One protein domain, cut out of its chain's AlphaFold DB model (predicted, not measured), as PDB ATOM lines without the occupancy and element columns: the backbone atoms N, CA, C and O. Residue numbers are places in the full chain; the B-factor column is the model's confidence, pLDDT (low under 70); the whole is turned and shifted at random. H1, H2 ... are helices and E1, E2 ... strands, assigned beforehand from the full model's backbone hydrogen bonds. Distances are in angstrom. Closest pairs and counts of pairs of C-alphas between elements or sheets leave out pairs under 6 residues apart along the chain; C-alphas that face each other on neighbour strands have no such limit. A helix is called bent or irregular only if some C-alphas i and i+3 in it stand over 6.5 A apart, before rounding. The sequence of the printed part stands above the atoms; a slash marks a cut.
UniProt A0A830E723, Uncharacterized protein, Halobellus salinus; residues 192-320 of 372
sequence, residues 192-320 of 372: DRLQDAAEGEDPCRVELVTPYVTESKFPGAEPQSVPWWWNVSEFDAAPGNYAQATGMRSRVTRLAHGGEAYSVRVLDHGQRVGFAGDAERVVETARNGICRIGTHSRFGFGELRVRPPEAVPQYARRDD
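This is residues 192 to 320 of the 372 residues of an uncharacterized protein of Halobellus salinus (UniProt A0A830E723). Two small three-stranded sheets follow one another along the longest axis; helix H2 covers one face of the sheet of E5, E1 and E6, while the strongly twisted sheet of E2, E4 and E3 ends in the hairpin of E3 and E4. A long link, residues 217 to 249, joins E2 to E3 and on its way pairs by residues 230 to 231 with residues 274 to 275 of E5, antiparallel; H1 packs on residues 279 to 283 of H2, and the tail, residues 312 to 320, sticks out. The printed part has 129 residues, with the elements in the order H1 E1 E2 E3 E4 E5 H2 E6; both sheets, in the orders E5 - E1 - E6 and E2 - E4 - E3, are antiparallel. The class is mixed, helices and strands, with under half of the residues, 54, in named elements. The whole is compact, with a radius of gyration of the C-alphas of 16.1 A and spans of 52 by 35 by 29 A.

Find C-alpha 192 at (59.767, 102.257, 94.758), where H1 begins; it runs to residue 199. E1 is residues 205 to 208 and E2 is residues 212 to 216. Go on to C-alpha 250 at (44.580, 98.057, 65.965), where E3 begins; it runs 22.1 A to residue 257, and E4, residues 260 to 267, is 22.4 A long. E5 is residues 272 to 275. H2, residues 279 to 291, is 19.6 A long and irregular: C-alphas 280 and 283 are 7.1 A apart. E6, residues 304 to 307, ends at C-alpha 307 at (52.482, 97.761, 86.295).

Look first at E1, the inner strand between E5 and E6: N 207 and O 305 of E6 are 2.8 A apart, and N 206 and O 273 of E5 are 2.8 A apart, within hydrogen-bond range. E5, H2 and E6 form a split strand-helix-strand unit, two strands running the same way with E1 between them, and its crossover is right-handed. H2 is on this sheet at a height of 8.9 A, over E6; their closest C-alphas, those of Gly 289 and Leu 304, are 4.3 A apart. H1 only grazes the sheet, but touches residues 279 to 283 of H2, at a steep tilt of 43 degrees, opposite ways; the closest C-alphas, those of Ala 198 and Ala 279, are 5.0 A apart. In the other sheet, N 265 of E4 and O 215 of E2 are 2.8 A apart, and N 253 of E3 and O 264 of E4 are 2.8 A apart, within hydrogen-bond range. E1 and E2 meet only through their link. In H1 every O i to N i+4 pair is within hydrogen-bond range, in H2 7 of 9.

The C-alphas farthest apart, those of Gly 258 and Asp 320, are 54.8 A apart. The printed part has no cut. The links from E2 to E3 and from H2 to E6 are long. Look for pLDDT under 70 at residues 234 to 246 and 310 to 320.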
ATOM      1  N   ASP A 192      59.094 103.332  94.016       93.50
ATOM      2  CA  ASP A 192      59.767 102.257  94.758       93.50
ATOM      3  C   ASP A 192      59.126 100.894  94.470       93.50
ATOM      4  O   ASP A 192      59.802  99.963  94.051       93.50
ATOM      5  N   ARG A 193      57.786 100.806  94.490       90.56
ATOM      6  CA  ARG A 193      57.067  99.563  94.147       90.56
ATOM      7  C   ARG A 193      57.370  99.050  92.735       90.56
ATOM      8  O   ARG A 193      57.336  97.844  92.501       90.56
ATOM      9  N   LEU A 194      57.599  99.941  91.766       92.25
ATOM     10  CA  LEU A 194      57.989  99.533  90.414       92.25
ATOM     11  C   LEU A 194      59.456  99.110  90.345       92.25
ATOM     12  O   LEU A 194      59.767  98.220  89.561       92.25
ATOM     13  N   GLN A 195      60.331  99.741  91.128       93.31
ATOM     14  CA  GLN A 195      61.737  99.352  91.237       93.31
ATOM     15  C   GLN A 195      61.851  97.961  91.862       93.31
ATOM     16  O   GLN A 195      62.410  97.069  91.231       93.31
ATOM     17  N   ASP A 196      61.196  97.742  93.002       91.88
ATOM     18  CA  ASP A 196      61.140  96.444  93.681       91.88
ATOM     19  C   ASP A 196      60.585  95.352  92.751       91.88
ATOM     20  O   ASP A 196      61.129  94.254  92.648       91.88
ATOM     21  N   ALA A 197      59.516  95.662  92.006       90.94
ATOM     22  CA  ALA A 197      58.926  94.733  91.045       90.94
ATOM     23  C   ALA A 197      59.834  94.438  89.840       90.94
ATOM     24  O   ALA A 197      59.718  93.369  89.246       90.94
ATOM     25  N   ALA A 198      60.703  95.371  89.450       90.94
ATOM     26  CA  ALA A 198      61.643  95.187  88.348       90.94
ATOM     27  C   ALA A 198      62.816  94.269  88.722       90.94
ATOM     28  O   ALA A 198      63.398  93.646  87.835       90.94
ATOM     29  N   GLU A 199      63.153  94.183  90.011       89.00
ATOM     30  CA  GLU A 199      64.174  93.274  90.549       89.00
ATOM     31  C   GLU A 199      63.653  91.841  90.764       89.00
ATOM     32  O   GLU A 199      64.442  90.916  90.970       89.00
ATOM     33  N   GLY A 200      62.331  91.649  90.716       86.62
ATOM     34  CA  GLY A 200      61.677  90.351  90.862       86.62
ATOM     35  C   GLY A 200      61.860  89.408  89.665       86.62
ATOM     36  O   GLY A 200      62.371  89.773  88.608       86.62
ATOM     37  N   GLU A 201      61.407  88.161  89.831       85.00
ATOM     38  CA  GLU A 201      61.492  87.127  88.784       85.00
ATOM     39  C   GLU A 201      60.481  87.349  87.647       85.00
ATOM     40  O   GLU A 201      60.765  87.045  86.485       85.00
ATOM     41  N   ASP A 202      59.303  87.890  87.972       86.69
ATOM     42  CA  ASP A 202      58.237  88.124  87.005       86.69
ATOM     43  C   ASP A 202      58.346  89.524  86.375       86.69
ATOM     44  O   ASP A 202      58.422  90.528  87.088       86.69
ATOM     45  N   PRO A 203      58.268  89.647  85.038       86.44
ATOM     46  CA  PRO A 203      58.442  90.936  84.389       86.44
ATOM     47  C   PRO A 203      57.246  91.862  84.631       86.44
ATOM     48  O   PRO A 203      56.081  91.454  84.569       86.44
ATOM     49  N   CYS A 204      57.521  93.156  84.789       92.62
ATOM     50  CA  CYS A 204      56.488  94.190  84.755       92.62
ATOM     51  C   CYS A 204      55.640  94.112  83.466       92.62
ATOM     52  O   CYS A 204      56.042  93.554  82.441       92.62
ATOM     53  N   ARG A 205      54.440  94.695  83.495       92.12
ATOM     54  CA  ARG A 205      53.531  94.784  82.340       92.12
ATOM     55  C   ARG A 205      53.346  96.233  81.904       92.12
ATOM     56  O   ARG A 205      53.365  97.138  82.727       92.12
ATOM     57  N   VAL A 206      53.130  96.463  80.614       93.75
ATOM     58  CA  VAL A 206      52.815  97.780  80.045       93.75
ATOM     59  C   VAL A 206      51.353  97.784  79.627       93.75
ATOM     60  O   VAL A 206      50.938  96.995  78.784       93.75
ATOM     61  N   GLU A 207      50.568  98.677  80.211       93.19
ATOM     62  CA  GLU A 207      49.168  98.923  79.885       93.19
ATOM     63  C   GLU A 207      49.053 100.188  79.029       93.19
ATOM     64  O   GLU A 207      49.499 101.266  79.428       93.19
ATOM     65  N   LEU A 208      48.439 100.072  77.851       94.06
ATOM     66  CA  LEU A 208      48.151 101.223  76.998       94.06
ATOM     67  C   LEU A 208      46.956 101.978  77.578       94.06
ATOM     68  O   LEU A 208      45.823 101.513  77.472       94.06
ATOM     69  N   VAL A 209      47.187 103.148  78.171       94.44
ATOM     70  CA  VAL A 209      46.119 103.970  78.769       94.44
ATOM     71  C   VAL A 209      45.392 104.766  77.692       94.44
ATOM     72  O   VAL A 209      44.168 104.888  77.711       94.44
ATOM     73  N   THR A 210      46.128 105.250  76.694       94.88
ATOM     74  CA  THR A 210      45.562 105.876  75.493       94.88
ATOM     75  C   THR A 210      46.105 105.188  74.240       94.88
ATOM     76  O   THR A 210      47.094 104.454  74.317       94.88
ATOM     77  N   PRO A 211      45.456 105.355  73.071       94.88
ATOM     78  CA  PRO A 211      45.937 104.719  71.854       94.88
ATOM     79  C   PRO A 211      47.364 105.160  71.504       94.88
ATOM     80  O   PRO A 211      47.699 106.337  71.640       94.88
ATOM     81  N   TYR A 212      48.180 104.236  71.000       96.00
ATOM     82  CA  TYR A 212      49.533 104.515  70.511       96.00
ATOM     83  C   TYR A 212      49.526 104.613  68.986       96.00
ATOM     84  O   TYR A 212      49.022 103.716  68.308       96.00
ATOM     85  N   VAL A 213      50.050 105.704  68.430       96.44
ATOM     86  CA  VAL A 213      50.027 105.955  66.982       96.44
ATOM     87  C   VAL A 213      51.177 105.228  66.299       96.44
ATOM     88  O   VAL A 213      52.334 105.468  66.625       96.44
ATOM     89  N   THR A 214      50.861 104.409  65.297       95.75
ATOM     90  CA  THR A 214      51.864 103.745  64.449       95.75
ATOM     91  C   THR A 214      52.031 104.433  63.101       95.75
ATOM     92  O   THR A 214      53.132 104.503  62.567       95.75
ATOM     93  N   GLU A 215      50.962 105.003  62.542       96.12
ATOM     94  CA  GLU A 215      51.017 105.733  61.271       96.12
ATOM     95  C   GLU A 215      50.044 106.911  61.288       96.12
ATOM     96  O   GLU A 215      48.937 106.818  61.820       96.12
ATOM     97  N   SER A 216      50.399 108.021  60.643       96.69
ATOM     98  CA  SER A 216      49.491 109.156  60.488       96.69
ATOM     99  C   SER A 216      49.727 109.880  59.170       96.69
ATOM    100  O   SER A 216      50.854 109.985  58.694       96.69
ATOM    101  N   LYS A 217      48.644 110.377  58.567       96.56
ATOM    102  CA  LYS A 217      48.694 111.265  57.395       96.56
ATOM    103  C   LYS A 217      48.794 112.748  57.765       96.56
ATOM    104  O   LYS A 217      48.794 113.583  56.867       96.56
ATOM    105  N   PHE A 218      48.840 113.074  59.056       94.06
ATOM    106  CA  PHE A 218      49.032 114.444  59.519       94.06
ATOM    107  C   PHE A 218      50.432 114.959  59.113       94.06
ATOM    108  O   PHE A 218      51.394 114.196  59.222       94.06
ATOM    109  N   PRO A 219      50.582 116.215  58.651       91.94
ATOM    110  CA  PRO A 219      51.880 116.758  58.243       91.94
ATOM    111  C   PRO A 219      52.947 116.672  59.342       91.94
ATOM    112  O   PRO A 219      52.693 117.026  60.489       91.94
ATOM    113  N   GLY A 220      54.149 116.211  58.988       89.00
ATOM    114  CA  GLY A 220      55.258 116.049  59.937       89.00
ATOM    115  C   GLY A 220      55.133 114.842  60.872       89.00
ATOM    116  O   GLY A 220      55.966 114.676  61.755       89.00
ATOM    117  N   ALA A 221      54.118 113.990  60.697       93.50
ATOM    118  CA  ALA A 221      54.009 112.752  61.453       93.50
ATOM    119  C   ALA A 221      54.982 111.686  60.935       93.50
ATOM    120  O   ALA A 221      54.951 111.317  59.760       93.50
ATOM    121  N   GLU A 222      55.789 111.137  61.837       92.06
ATOM    122  CA  GLU A 222      56.693 110.031  61.531       92.06
ATOM    123  C   GLU A 222      56.017 108.681  61.820       92.06
ATOM    124  O   GLU A 222      55.328 108.553  62.844       92.06
ATOM    125  N   PRO A 223      56.185 107.666  60.948       91.25
ATOM    126  CA  PRO A 223      55.727 106.314  61.241       91.25
ATOM    127  C   PRO A 223      56.508 105.738  62.425       91.25
ATOM    128  O   PRO A 223      57.708 105.963  62.555       91.25
ATOM    129  N   GLN A 224      55.823 104.981  63.274       92.19
ATOM    130  CA  GLN A 224      56.379 104.386  64.483       92.19
ATOM    131  C   GLN A 224      56.162 102.873  64.454       92.19
ATOM    132  O   GLN A 224      55.070 102.391  64.138       92.19
ATOM    133  N   SER A 225      57.192 102.112  64.816       90.25
ATOM    134  CA  SER A 225      57.046 100.686  65.097       90.25
ATOM    135  C   SER A 225      56.461 100.469  66.494       90.25
ATOM    136  O   SER A 225      56.438 101.375  67.334       90.25
ATOM    137  N   VAL A 226      56.022  99.237  66.765       90.31
ATOM    138  CA  VAL A 226      55.839  98.788  68.150       90.31
ATOM    139  C   VAL A 226      57.194  98.907  68.861       90.31
ATOM    140  O   VAL A 226      58.198  98.470  68.285       90.31
ATOM    141  N   PRO A 227      57.271  99.531  70.050       92.06
ATOM    142  CA  PRO A 227      58.525  99.616  70.785       92.06
ATOM    143  C   PRO A 227      59.090  98.222  71.080       92.06
ATOM    144  O   PRO A 227      58.363  97.331  71.502       92.06
ATOM    145  N   TRP A 228      60.393  98.027  70.867       90.94
ATOM    146  CA  TRP A 228      61.041  96.711  71.001       90.94
ATOM    147  C   TRP A 228      60.948  96.122  72.418       90.94
ATOM    148  O   TRP A 228      61.002  94.910  72.586       90.94
ATOM    149  N   TRP A 229      60.786  96.978  73.428       92.19
ATOM    150  CA  TRP A 229      60.612  96.603  74.832       92.19
ATOM    151  C   TRP A 229      59.160  96.214  75.173       92.19
ATOM    152  O   TRP A 229      58.841  96.013  76.344       92.19
ATOM    153  N   TRP A 230      58.270  96.102  74.180       92.06
ATOM    154  CA  TRP A 230      56.932  95.523  74.331       92.06
ATOM    155  C   TRP A 230      56.970  94.056  73.920       92.06
ATOM    156  O   TRP A 230      57.068  93.729  72.735       92.06
ATOM    157  N   ASN A 231      56.840  93.158  74.891       88.88
ATOM    158  CA  ASN A 231      56.651  91.746  74.611       88.88
ATOM    159  C   ASN A 231      55.203  91.489  74.173       88.88
ATOM    160  O   ASN A 231      54.302  91.338  74.999       88.88
ATOM    161  N   VAL A 232      55.002  91.436  72.859       84.94
ATOM    162  CA  VAL A 232      53.701  91.170  72.227       84.94
ATOM    163  C   VAL A 232      53.469  89.690  71.910       84.94
ATOM    164  O   VAL A 232      52.394  89.339  71.437       84.94
ATOM    165  N   SER A 233      54.434  88.807  72.200       74.31
ATOM    166  CA  SER A 233      54.313  87.368  71.899       74.31
ATOM    167  C   SER A 233      53.151  86.689  72.639       74.31
ATOM    168  O   SER A 233      52.596  85.709  72.151       74.31
ATOM    169  N   GLU A 234      52.709  87.255  73.768       63.00
ATOM    170  CA  GLU A 234      51.533  86.794  74.520       63.00
ATOM    171  C   GLU A 234      50.206  86.968  73.740       63.00
ATOM    172  O   GLU A 234      49.213  86.318  74.066       63.00
ATOM    173  N   PHE A 235      50.165  87.804  72.691       63.91
ATOM    174  CA  PHE A 235      48.961  88.052  71.881       63.91
ATOM    175  C   PHE A 235      48.797  87.107  70.679       63.91
ATOM    176  O   PHE A 235      47.734  87.100  70.051       63.91
ATOM    177  N   ASP A 236      49.801  86.288  70.361       48.28
ATOM    178  CA  ASP A 236      49.891  85.534  69.099       48.28
ATOM    179  C   ASP A 236      49.064  84.223  69.041       48.28
ATOM    180  O   ASP A 236      49.298  83.375  68.182       48.28
ATOM    181  N   ALA A 237      48.059  84.019  69.908       42.06
ATOM    182  CA  ALA A 237      47.405  82.704  70.049       42.06
ATOM    183  C   ALA A 237      45.862  82.674  70.140       42.06
ATOM    184  O   ALA A 237      45.306  81.663  70.567       42.06
ATOM    185  N   ALA A 238      45.132  83.715  69.720       42.12
ATOM    186  CA  ALA A 238      43.663  83.647  69.648       42.12
ATOM    187  C   ALA A 238      43.172  83.247  68.234       42.12
ATOM    188  O   ALA A 238      43.364  84.018  67.285       42.12
ATOM    189  N   PRO A 239      42.497  82.089  68.053       36.00
ATOM    190  CA  PRO A 239      41.900  81.724  66.771       36.00
ATOM    191  C   PRO A 239      40.834  82.754  66.365       36.00
ATOM    192  O   PRO A 239      39.857  82.954  67.083       36.00
ATOM    193  N   GLY A 240      41.018  83.404  65.212       47.44
ATOM    194  CA  GLY A 240      40.064  84.372  64.648       47.44
ATOM    195  C   GLY A 240      40.496  85.841  64.694       47.44
ATOM    196  O   GLY A 240      39.737  86.706  64.257       47.44
ATOM    197  N   ASN A 241      41.703  86.148  65.178       44.44
ATOM    198  CA  ASN A 241      42.202  87.520  65.225       44.44
ATOM    199  C   ASN A 241      42.879  87.903  63.891       44.44
ATOM    200  O   ASN A 241      43.973  87.444  63.578       44.44
ATOM    201  N   TYR A 242      42.235  88.747  63.081       40.59
ATOM    202  CA  TYR A 242      42.749  89.213  61.779       40.59
ATOM    203  C   TYR A 242      43.813  90.336  61.890       40.59
ATOM    204  O   TYR A 242      43.938  91.168  60.987       40.59
ATOM    205  N   ALA A 243      44.575  90.408  62.986       43.94
ATOM    206  CA  ALA A 243      45.565  91.464  63.214       43.94
ATOM    207  C   ALA A 243      46.972  91.057  62.727       43.94
ATOM    208  O   ALA A 243      47.491  90.005  63.078       43.94
ATOM    209  N   GLN A 244      47.584  91.913  61.903       50.22
ATOM    210  CA  GLN A 244      48.944  91.786  61.357       50.22
ATOM    211  C   GLN A 244      50.023  91.570  62.436       50.22
ATOM    212  O   GLN A 244      49.921  92.191  63.488       50.22
ATOM    213  N   ALA A 245      51.072  90.799  62.100       53.88
ATOM    214  CA  ALA A 245      52.457  90.690  62.628       53.88
ATOM    215  C   ALA A 245      52.766  90.755  64.149       53.88
ATOM    216  O   ALA A 245      53.884  90.428  64.525       53.88
ATOM    217  N   THR A 246      51.847  91.196  65.008       61.62
ATOM    218  CA  THR A 246      52.047  91.487  66.442       61.62
ATOM    219  C   THR A 246      50.894  90.998  67.326       61.62
ATOM    220  O   THR A 246      50.980  91.112  68.541       61.62
ATOM    221  N   GLY A 247      49.770  90.553  66.745       72.06
ATOM    222  CA  GLY A 247      48.580  90.097  67.482       72.06
ATOM    223  C   GLY A 247      47.761  91.188  68.201       72.06
ATOM    224  O   GLY A 247      46.640  90.919  68.640       72.06
ATOM    225  N   MET A 248      48.258  92.427  68.297       85.31
ATOM    226  CA  MET A 248      47.582  93.524  69.003       85.31
ATOM    227  C   MET A 248      46.377  94.089  68.232       85.31
ATOM    228  O   MET A 248      46.405  94.275  67.011       85.31
ATOM    229  N   ARG A 249      45.322  94.465  68.964       90.25
ATOM    230  CA  ARG A 249      44.165  95.196  68.436       90.25
ATOM    231  C   ARG A 249      44.610  96.557  67.908       90.25
ATOM    232  O   ARG A 249      45.183  97.378  68.630       90.25
ATOM    233  N   SER A 250      44.294  96.802  66.645       90.69
ATOM    234  CA  SER A 250      44.580  98.057  65.965       90.69
ATOM    235  C   SER A 250      43.363  98.547  65.196       90.69
ATOM    236  O   SER A 250      42.494  97.768  64.798       90.69
ATOM    237  N   ARG A 251      43.306  99.857  64.967       93.81
ATOM    238  CA  ARG A 251      42.267 100.483  64.148       93.81
ATOM    239  C   ARG A 251      42.791 101.712  63.427       93.81
ATOM    240  O   ARG A 251      43.831 102.271  63.774       93.81
ATOM    241  N   VAL A 252      42.023 102.163  62.442       94.88
ATOM    242  CA  VAL A 252      42.210 103.472  61.815       94.88
ATOM    243  C   VAL A 252      41.182 104.437  62.398       94.88
ATOM    244  O   VAL A 252      39.980 104.185  62.363       94.88
ATOM    245  N   THR A 253      41.662 105.545  62.946       92.81
ATOM    246  CA  THR A 253      40.863 106.659  63.455       92.81
ATOM    247  C   THR A 253      41.147 107.937  62.662       92.81
ATOM    248  O   THR A 253      41.862 107.917  61.657       92.81
ATOM    249  N   ARG A 254      40.535 109.052  63.069       92.56
ATOM    250  CA  ARG A 254      40.692 110.357  62.423       92.56
ATOM    251  C   ARG A 254      41.143 111.405  63.430       92.56
ATOM    252  O   ARG A 254      40.589 111.492  64.521       92.56
ATOM    253  N   LEU A 255      42.094 112.233  63.014       91.25
ATOM    254  CA  LEU A 255      42.527 113.435  63.719       91.25
ATOM    255  C   LEU A 255      42.076 114.650  62.909       91.25
ATOM    256  O   LEU A 255      42.458 114.781  61.750       91.25
ATOM    257  N   ALA A 256      41.249 115.516  63.489       89.00
ATOM    258  CA  ALA A 256      40.738 116.695  62.794       89.00
ATOM    259  C   ALA A 256      41.544 117.937  63.174       89.00
ATOM    260  O   ALA A 256      41.528 118.301  64.338       89.00
ATOM    261  N   HIS A 257      42.193 118.621  62.236       86.44
ATOM    262  CA  HIS A 257      42.978 119.828  62.506       86.44
ATOM    263  C   HIS A 257      42.787 120.849  61.384       86.44
ATOM    264  O   HIS A 257      42.790 120.487  60.215       86.44
ATOM    265  N   GLY A 258      42.574 122.124  61.729       83.38
ATOM    266  CA  GLY A 258      42.401 123.188  60.729       83.38
ATOM    267  C   GLY A 258      41.201 123.012  59.783       83.38
ATOM    268  O   GLY A 258      41.184 123.610  58.718       83.38
ATOM    269  N   GLY A 259      40.206 122.194  60.148       84.69
ATOM    270  CA  GLY A 259      39.072 121.847  59.277       84.69
ATOM    271  C   GLY A 259      39.316 120.630  58.376       84.69
ATOM    272  O   GLY A 259      38.369 120.124  57.780       84.69
ATOM    273  N   GLU A 260      40.540 120.110  58.333       92.00
ATOM    274  CA  GLU A 260      40.886 118.870  57.640       92.00
ATOM    275  C   GLU A 260      40.828 117.672  58.594       92.00
ATOM    276  O   GLU A 260      40.978 117.815  59.808       92.00
ATOM    277  N   ALA A 261      40.611 116.473  58.048       93.62
ATOM    278  CA  ALA A 261      40.627 115.225  58.802       93.62
ATOM    279  C   ALA A 261      41.698 114.282  58.245       93.62
ATOM    280  O   ALA A 261      41.632 113.861  57.091       93.62
ATOM    281  N   TYR A 262      42.651 113.908  59.090       95.38
ATOM    282  CA  TYR A 262      43.766 113.034  58.748       95.38
ATOM    283  C   TYR A 262      43.518 111.622  59.268       95.38
ATOM    284  O   TYR A 262      43.081 111.430  60.402       95.38
ATOM    285  N   SER A 263      43.819 110.624  58.440       96.88
ATOM    286  CA  SER A 263      43.792 109.215  58.840       96.88
ATOM    287  C   SER A 263      44.953 108.903  59.789       96.88
ATOM    288  O   SER A 263      46.090 109.305  59.521       96.88
ATOM    289  N   VAL A 264      44.670 108.191  60.882       97.00
ATOM    290  CA  VAL A 264      45.655 107.800  61.903       97.00
ATOM    291  C   VAL A 264      45.464 106.330  62.260       97.00
ATOM    292  O   VAL A 264      44.383 105.939  62.692       97.00
ATOM    293  N   ARG A 265      46.497 105.506  62.091       96.38
ATOM    294  CA  ARG A 265      46.520 104.115  62.551       96.38
ATOM    295  C   ARG A 265      47.033 104.068  63.983       96.38
ATOM    296  O   ARG A 265      48.060 104.672  64.290       96.38
ATOM    297  N   VAL A 266      46.315 103.351  64.840       95.50
ATOM    298  CA  VAL A 266      46.638 103.238  66.264       95.50
ATOM    299  C   VAL A 266      46.569 101.796  66.751       95.50
ATOM    300  O   VAL A 266      45.751 101.012  66.263       95.50
ATOM    301  N   LEU A 267      47.394 101.478  67.746       94.38
ATOM    302  CA  LEU A 267      47.168 100.373  68.673       94.38
ATOM    303  C   LEU A 267      46.226 100.865  69.766       94.38
ATOM    304  O   LEU A 267      46.426 101.948  70.321       94.38
ATOM    305  N   ASP A 268      45.176 100.104  70.050       91.88
ATOM    306  CA  ASP A 268      44.142 100.551  70.977       91.88
ATOM    307  C   ASP A 268      44.581 100.511  72.443       91.88
ATOM    308  O   ASP A 268      45.363  99.660  72.862       91.88
ATOM    309  N   HIS A 269      44.003 101.417  73.229       90.31
ATOM    310  CA  HIS A 269      44.106 101.433  74.686       90.31
ATOM    311  C   HIS A 269      43.441 100.201  75.327       90.31
ATOM    312  O   HIS A 269      42.697  99.462  74.675       90.31
ATOM    313  N   GLY A 270      43.710  99.979  76.614       87.62
ATOM    314  CA  GLY A 270      43.235  98.842  77.405       87.62
ATOM    315  C   GLY A 270      43.961  97.524  77.113       87.62
ATOM    316  O   GLY A 270      43.612  96.495  77.681       87.62
ATOM    317  N   GLN A 271      44.950  97.528  76.216       89.44
ATOM    318  CA  GLN A 271      45.791  96.366  75.932       89.44
ATOM    319  C   GLN A 271      46.984  96.331  76.884       89.44
ATOM    320  O   GLN A 271      47.527  97.382  77.226       89.44
ATOM    321  N   ARG A 272      47.393  95.127  77.293       89.25
ATOM    322  CA  ARG A 272      48.502  94.904  78.226       89.25
ATOM    323  C   ARG A 272      49.534  93.973  77.617       89.25
ATOM    324  O   ARG A 272      49.174  92.863  77.268       89.25
ATOM    325  N   VAL A 273      50.779  94.409  77.519       89.75
ATOM    326  CA  VAL A 273      51.908  93.635  76.977       89.75
ATOM    327  C   VAL A 273      52.955  93.409  78.068       89.75
ATOM    328  O   VAL A 273      52.980  94.139  79.062       89.75
ATOM    329  N   GLY A 274      53.834  92.423  77.903       90.06
ATOM    330  CA  GLY A 274      54.989  92.274  78.793       90.06
ATOM    331  C   GLY A 274      55.996  93.411  78.609       90.06
ATOM    332  O   GLY A 274      56.173  93.907  77.498       90.06
ATOM    333  N   PHE A 275      56.666  93.825  79.682       92.12
ATOM    334  CA  PHE A 275      57.846  94.681  79.586       92.12
ATOM    335  C   PHE A 275      59.080  93.806  79.324       92.12
ATOM    336  O   PHE A 275      59.387  92.920  80.114       92.12
ATOM    337  N   ALA A 276      59.762  94.037  78.200       91.44
ATOM    338  CA  ALA A 276      60.966  93.307  77.777       91.44
ATOM    339  C   ALA A 276      62.236  94.174  77.777       91.44
ATOM    340  O   ALA A 276      63.249  93.779  77.202       91.44
ATOM    341  N   GLY A 277      62.170  95.378  78.348       89.25
ATOM    342  CA  GLY A 277      63.347  96.221  78.537       89.25
ATOM    343  C   GLY A 277      64.165  95.807  79.761       89.25
ATOM    344  O   GLY A 277      63.749  94.955  80.545       89.25
ATOM    345  N   ASP A 278      65.310  96.459  79.941       91.62
ATOM    346  CA  ASP A 278      66.151  96.273  81.124       91.62
ATOM    347  C   ASP A 278      65.418  96.738  82.394       91.62
ATOM    348  O   ASP A 278      64.753  97.779  82.379       91.62
ATOM    349  N   ALA A 279      65.576  96.008  83.503       87.56
ATOM    350  CA  ALA A 279      64.953  96.331  84.791       87.56
ATOM    351  C   ALA A 279      65.255  97.773  85.248       87.56
ATOM    352  O   ALA A 279      64.355  98.505  85.659       87.56
ATOM    353  N   GLU A 280      66.494  98.236  85.051       89.75
ATOM    354  CA  GLU A 280      66.935  99.603  85.375       89.75
ATOM    355  C   GLU A 280      66.161 100.692  84.606       89.75
ATOM    356  O   GLU A 280      66.073 101.839  85.047       89.75
ATOM    357  N   ARG A 281      65.559 100.346  83.459       94.12
ATOM    358  CA  ARG A 281      64.790 101.264  82.604       94.12
ATOM    359  C   ARG A 281      63.291 101.259  82.890       94.12
ATOM    360  O   ARG A 281      62.556 102.010  82.243       94.12
ATOM    361  N   VAL A 282      62.807 100.459  83.844       95.31
ATOM    362  CA  VAL A 282      61.378 100.407  84.207       95.31
ATOM    363  C   VAL A 282      60.871 101.777  84.652       95.31
ATOM    364  O   VAL A 282      59.845 102.245  84.157       95.31
ATOM    365  N   VAL A 283      61.617 102.469  85.518       96.06
ATOM    366  CA  VAL A 283      61.233 103.801  86.018       96.06
ATOM    367  C   VAL A 283      61.290 104.852  84.915       96.06
ATOM    368  O   VAL A 283      60.369 105.656  84.781       96.06
ATOM    369  N   GLU A 284      62.332 104.830  84.083       96.19
ATOM    370  CA  GLU A 284      62.430 105.711  82.914       96.19
ATOM    371  C   GLU A 284      61.225 105.516  81.978       96.19
ATOM    372  O   GLU A 284      60.574 106.477  81.565       96.19
ATOM    373  N   THR A 285      60.866 104.260  81.708       96.56
ATOM    374  CA  THR A 285      59.695 103.904  80.899       96.56
ATOM    375  C   THR A 285      58.401 104.408  81.531       96.56
ATOM    376  O   THR A 285      57.549 104.956  80.834       96.56
ATOM    377  N   ALA A 286      58.254 104.264  82.848       97.06
ATOM    378  CA  ALA A 286      57.089 104.726  83.591       97.06
ATOM    379  C   ALA A 286      56.930 106.257  83.524       97.06
ATOM    380  O   ALA A 286      55.828 106.744  83.251       97.06
ATOM    381  N   ARG A 287      58.028 107.013  83.681       97.31
ATOM    382  CA  ARG A 287      58.068 108.480  83.517       97.31
ATOM    383  C   ARG A 287      57.671 108.895  82.101       97.31
ATOM    384  O   ARG A 287      56.791 109.737  81.923       97.31
ATOM    385  N   ASN A 288      58.251 108.243  81.094       95.69
ATOM    386  CA  ASN A 288      57.909 108.474  79.692       95.69
ATOM    387  C   ASN A 288      56.448 108.108  79.387       95.69
ATOM    388  O   ASN A 288      55.813 108.769  78.574       95.69
ATOM    389  N   GLY A 289      55.884 107.105  80.063       96.31
ATOM    390  CA  GLY A 289      54.473 106.734  79.952       96.31
ATOM    391  C   GLY A 289      53.517 107.843  80.402       96.31
ATOM    392  O   GLY A 289      52.519 108.083  79.722       96.31
ATOM    393  N   ILE A 290      53.852 108.566  81.482       96.88
ATOM    394  CA  ILE A 290      53.102 109.745  81.959       96.88
ATOM    395  C   ILE A 290      53.256 110.923  80.988       96.88
ATOM    396  O   ILE A 290      52.280 111.581  80.624       96.88
ATOM    397  N   CYS A 291      54.478 111.183  80.522       96.38
ATOM    398  CA  CYS A 291      54.732 112.229  79.527       96.38
ATOM    399  C   CYS A 291      54.263 111.847  78.116       96.38
ATOM    400  O   CYS A 291      54.226 112.699  77.231       96.38
ATOM    401  N   ARG A 292      53.812 110.602  77.940       95.62
ATOM    402  CA  ARG A 292      53.380 109.992  76.684       95.62
ATOM    403  C   ARG A 292      54.517 109.828  75.676       95.62
ATOM    404  O   ARG A 292      55.454 110.616  75.611       95.62
ATOM    405  N   ILE A 293      54.399 108.811  74.830       94.44
ATOM    406  CA  ILE A 293      55.411 108.495  73.817       94.44
ATOM    407  C   ILE A 293      54.856 108.519  72.393       94.44
ATOM    408  O   ILE A 293      53.673 108.282  72.151       94.44
ATOM    409  N   GLY A 294      55.756 108.734  71.436       93.44
ATOM    410  CA  GLY A 294      55.477 108.595  70.011       93.44
ATOM    411  C   GLY A 294      54.760 109.787  69.379       93.44
ATOM    412  O   GLY A 294      54.537 110.841  69.980       93.44
ATOM    413  N   THR A 295      54.410 109.610  68.109       92.88
ATOM    414  CA  THR A 295      53.764 110.639  67.295       92.88
ATOM    415  C   THR A 295      52.409 111.035  67.890       92.88
ATOM    416  O   THR A 295      51.608 110.180  68.262       92.88
ATOM    417  N   HIS A 296      52.123 112.340  67.928       94.75
ATOM    418  CA  HIS A 296      50.910 112.927  68.526       94.75
ATOM    419  C   HIS A 296      50.801 112.811  70.056       94.75
ATOM    420  O   HIS A 296      49.716 113.061  70.589       94.75
ATOM    421  N   SER A 297      51.894 112.518  70.774       94.62
ATOM    422  CA  SER A 297      51.933 112.510  72.251       94.62
ATOM    423  C   SER A 297      51.376 113.796  72.874       94.62
ATOM    424  O   SER A 297      50.603 113.773  73.835       94.62
ATOM    425  N   ARG A 298      51.656 114.928  72.228       94.06
ATOM    426  CA  ARG A 298      51.130 116.251  72.573       94.06
ATOM    427  C   ARG A 298      49.608 116.358  72.586       94.06
ATOM    428  O   ARG A 298      49.046 117.139  73.353       94.06
ATOM    429  N   PHE A 299      48.940 115.564  71.755       94.56
ATOM    430  CA  PHE A 299      47.485 115.527  71.614       94.56
ATOM    431  C   PHE A 299      46.846 114.368  72.393       94.56
ATOM    432  O   PHE A 299      45.711 113.974  72.113       94.56
ATOM    433  N   GLY A 300      47.577 113.823  73.367       94.56
ATOM    434  CA  GLY A 300      47.090 112.853  74.335       94.56
ATOM    435  C   GLY A 300      47.250 111.396  73.927       94.56
ATOM    436  O   GLY A 300      46.799 110.541  74.676       94.56
ATOM    437  N   PHE A 301      47.848 111.092  72.777       96.00
ATOM    438  CA  PHE A 301      48.156 109.711  72.387       96.00
ATOM    439  C   PHE A 301      49.381 109.183  73.139       96.00
ATOM    440  O   PHE A 301      50.196 109.970  73.596       96.00
ATOM    441  N   GLY A 302      49.529 107.863  73.235       95.94
ATOM    442  CA  GLY A 302      50.756 107.227  73.723       95.94
ATOM    443  C   GLY A 302      50.991 107.296  75.233       95.94
ATOM    444  O   GLY A 302      52.118 107.099  75.673       95.94
ATOM    445  N   GLU A 303      49.957 107.575  76.024       97.31
ATOM    446  CA  GLU A 303      49.980 107.392  77.482       97.31
ATOM    447  C   GLU A 303      50.020 105.905  77.830       97.31
ATOM    448  O   GLU A 303      49.194 105.125  77.343       97.31
ATOM    449  N   LEU A 304      50.950 105.531  78.704       96.06
ATOM    450  CA  LEU A 304      51.165 104.153  79.131       96.06
ATOM    451  C   LEU A 304      51.319 104.097  80.647       96.06
ATOM    452  O   LEU A 304      51.890 105.002  81.257       96.06
ATOM    453  N   ARG A 305      50.881 102.985  81.231       95.44
ATOM    454  CA  ARG A 305      51.123 102.645  82.629       95.44
ATOM    455  C   ARG A 305      51.992 101.401  82.696       95.44
ATOM    456  O   ARG A 305      51.609 100.364  82.164       95.44
ATOM    457  N   VAL A 306      53.124 101.475  83.386       94.94
ATOM    458  CA  VAL A 306      53.876 100.275  83.762       94.94
ATOM    459  C   VAL A 306      53.279  99.728  85.054       94.94
ATOM    460  O   VAL A 306      52.959 100.477  85.971       94.94
ATOM    461  N   ARG A 307      53.050  98.425  85.126       91.00
ATOM    462  CA  ARG A 307      52.482  97.761  86.295       91.00
ATOM    463  C   ARG A 307      53.454  96.704  86.803       91.00
ATOM    464  O   ARG A 307      54.068  96.033  85.971       91.00
ATOM    465  N   PRO A 308      53.523  96.495  88.126       90.12
ATOM    466  CA  PRO A 308      54.086  95.272  88.680       90.12
ATOM    467  C   PRO A 308      53.442  94.022  88.044       90.12
ATOM    468  O   PRO A 308      52.320  94.111  87.530       90.12
ATOM    469  N   PRO A 309      54.123  92.864  88.076       80.94
ATOM    470  CA  PRO A 309      53.672  91.618  87.449       80.94
ATOM    471  C   PRO A 309      52.349  91.064  87.992       80.94
ATOM    472  O   PRO A 309      51.726  90.241  87.324       80.94
ATOM    473  N   GLU A 310      51.907  91.506  89.174       68.75
ATOM    474  CA  GLU A 310      50.711  90.990  89.838       68.75
ATOM    475  C   GLU A 310      49.495  90.983  88.900       68.75
ATOM    476  O   GLU A 310      49.015  92.017  88.416       68.75
ATOM    477  N   ALA A 311      48.998  89.768  88.655       45.34
ATOM    478  CA  ALA A 311      47.786  89.489  87.911       45.34
ATOM    479  C   ALA A 311      46.589  90.000  88.708       45.34
ATOM    480  O   ALA A 311      45.922  89.257  89.417       45.34
ATOM    481  N   VAL A 312      46.317  91.294  88.603       46.06
ATOM    482  CA  VAL A 312      45.076  91.869  89.101       46.06
ATOM    483  C   VAL A 312      43.926  91.192  88.342       46.06
ATOM    484  O   VAL A 312      43.825  91.403  87.121       46.06
ATOM    485  N   PRO A 313      43.053  90.405  89.010       46.19
ATOM    486  CA  PRO A 313      41.815  89.943  88.402       46.19
ATOM    487  C   PRO A 313      41.094  91.176  87.884       46.19
ATOM    488  O   PRO A 313      41.014  92.178  88.592       46.19
ATOM    489  N   GLN A 314      40.600  91.125  86.647       41.59
ATOM    490  CA  GLN A 314      40.098  92.320  85.965       41.59
ATOM    491  C   GLN A 314      39.036  93.083  86.780       41.59
ATOM    492  O   GLN A 314      38.859  94.269  86.516       41.59
ATOM    493  N   TYR A 315      38.403  92.451  87.785       51.56
ATOM    494  CA  TYR A 315      37.358  93.028  88.631       51.56
ATOM    495  C   TYR A 315      37.196  92.339  90.012       51.56
ATOM    496  O   TYR A 315      36.140  91.766  90.249       51.56
ATOM    497  N   ALA A 316      38.167  92.364  90.939       43.66
ATOM    498  CA  ALA A 316      37.871  91.906  92.312       43.66
ATOM    499  C   ALA A 316      38.725  92.544  93.417       43.66
ATOM    500  O   ALA A 316      39.939  92.333  93.455       43.66
ATOM    501  N   ARG A 317      38.022  93.204  94.358       45.69
ATOM    502  CA  ARG A 317      38.079  92.797  95.767       45.69
ATOM    503  C   ARG A 317      37.373  91.447  95.920       45.69
ATOM    504  O   ARG A 317      36.360  91.230  95.265       45.69
ATOM    505  N   ARG A 318      37.950  90.516  96.687       43.09
ATOM    506  CA  ARG A 318      37.557  89.089  96.776       43.09
ATOM    507  C   ARG A 318      36.052  88.859  97.023       43.09
ATOM    508  O   ARG A 318      35.491  89.372  97.986       43.09
ATOM    509  N   ASP A 319      35.456  87.966  96.231       51.16
ATOM    510  CA  ASP A 319      34.074  87.474  96.383       51.16
ATOM    511  C   ASP A 319      33.887  86.422  97.500       51.16
ATOM    512  O   ASP A 319      32.751  86.081  97.831       51.16
ATOM    513  N   ASP A 320      34.949  85.894  98.113       47.88
ATOM    514  CA  ASP A 320      34.803  84.689  98.947       47.88
ATOM    515  C   ASP A 320      34.283  84.962 100.373       47.88
ATOM    516  O   ASP A 320      33.451  84.204 100.872       47.88
TER     517      ASP A 320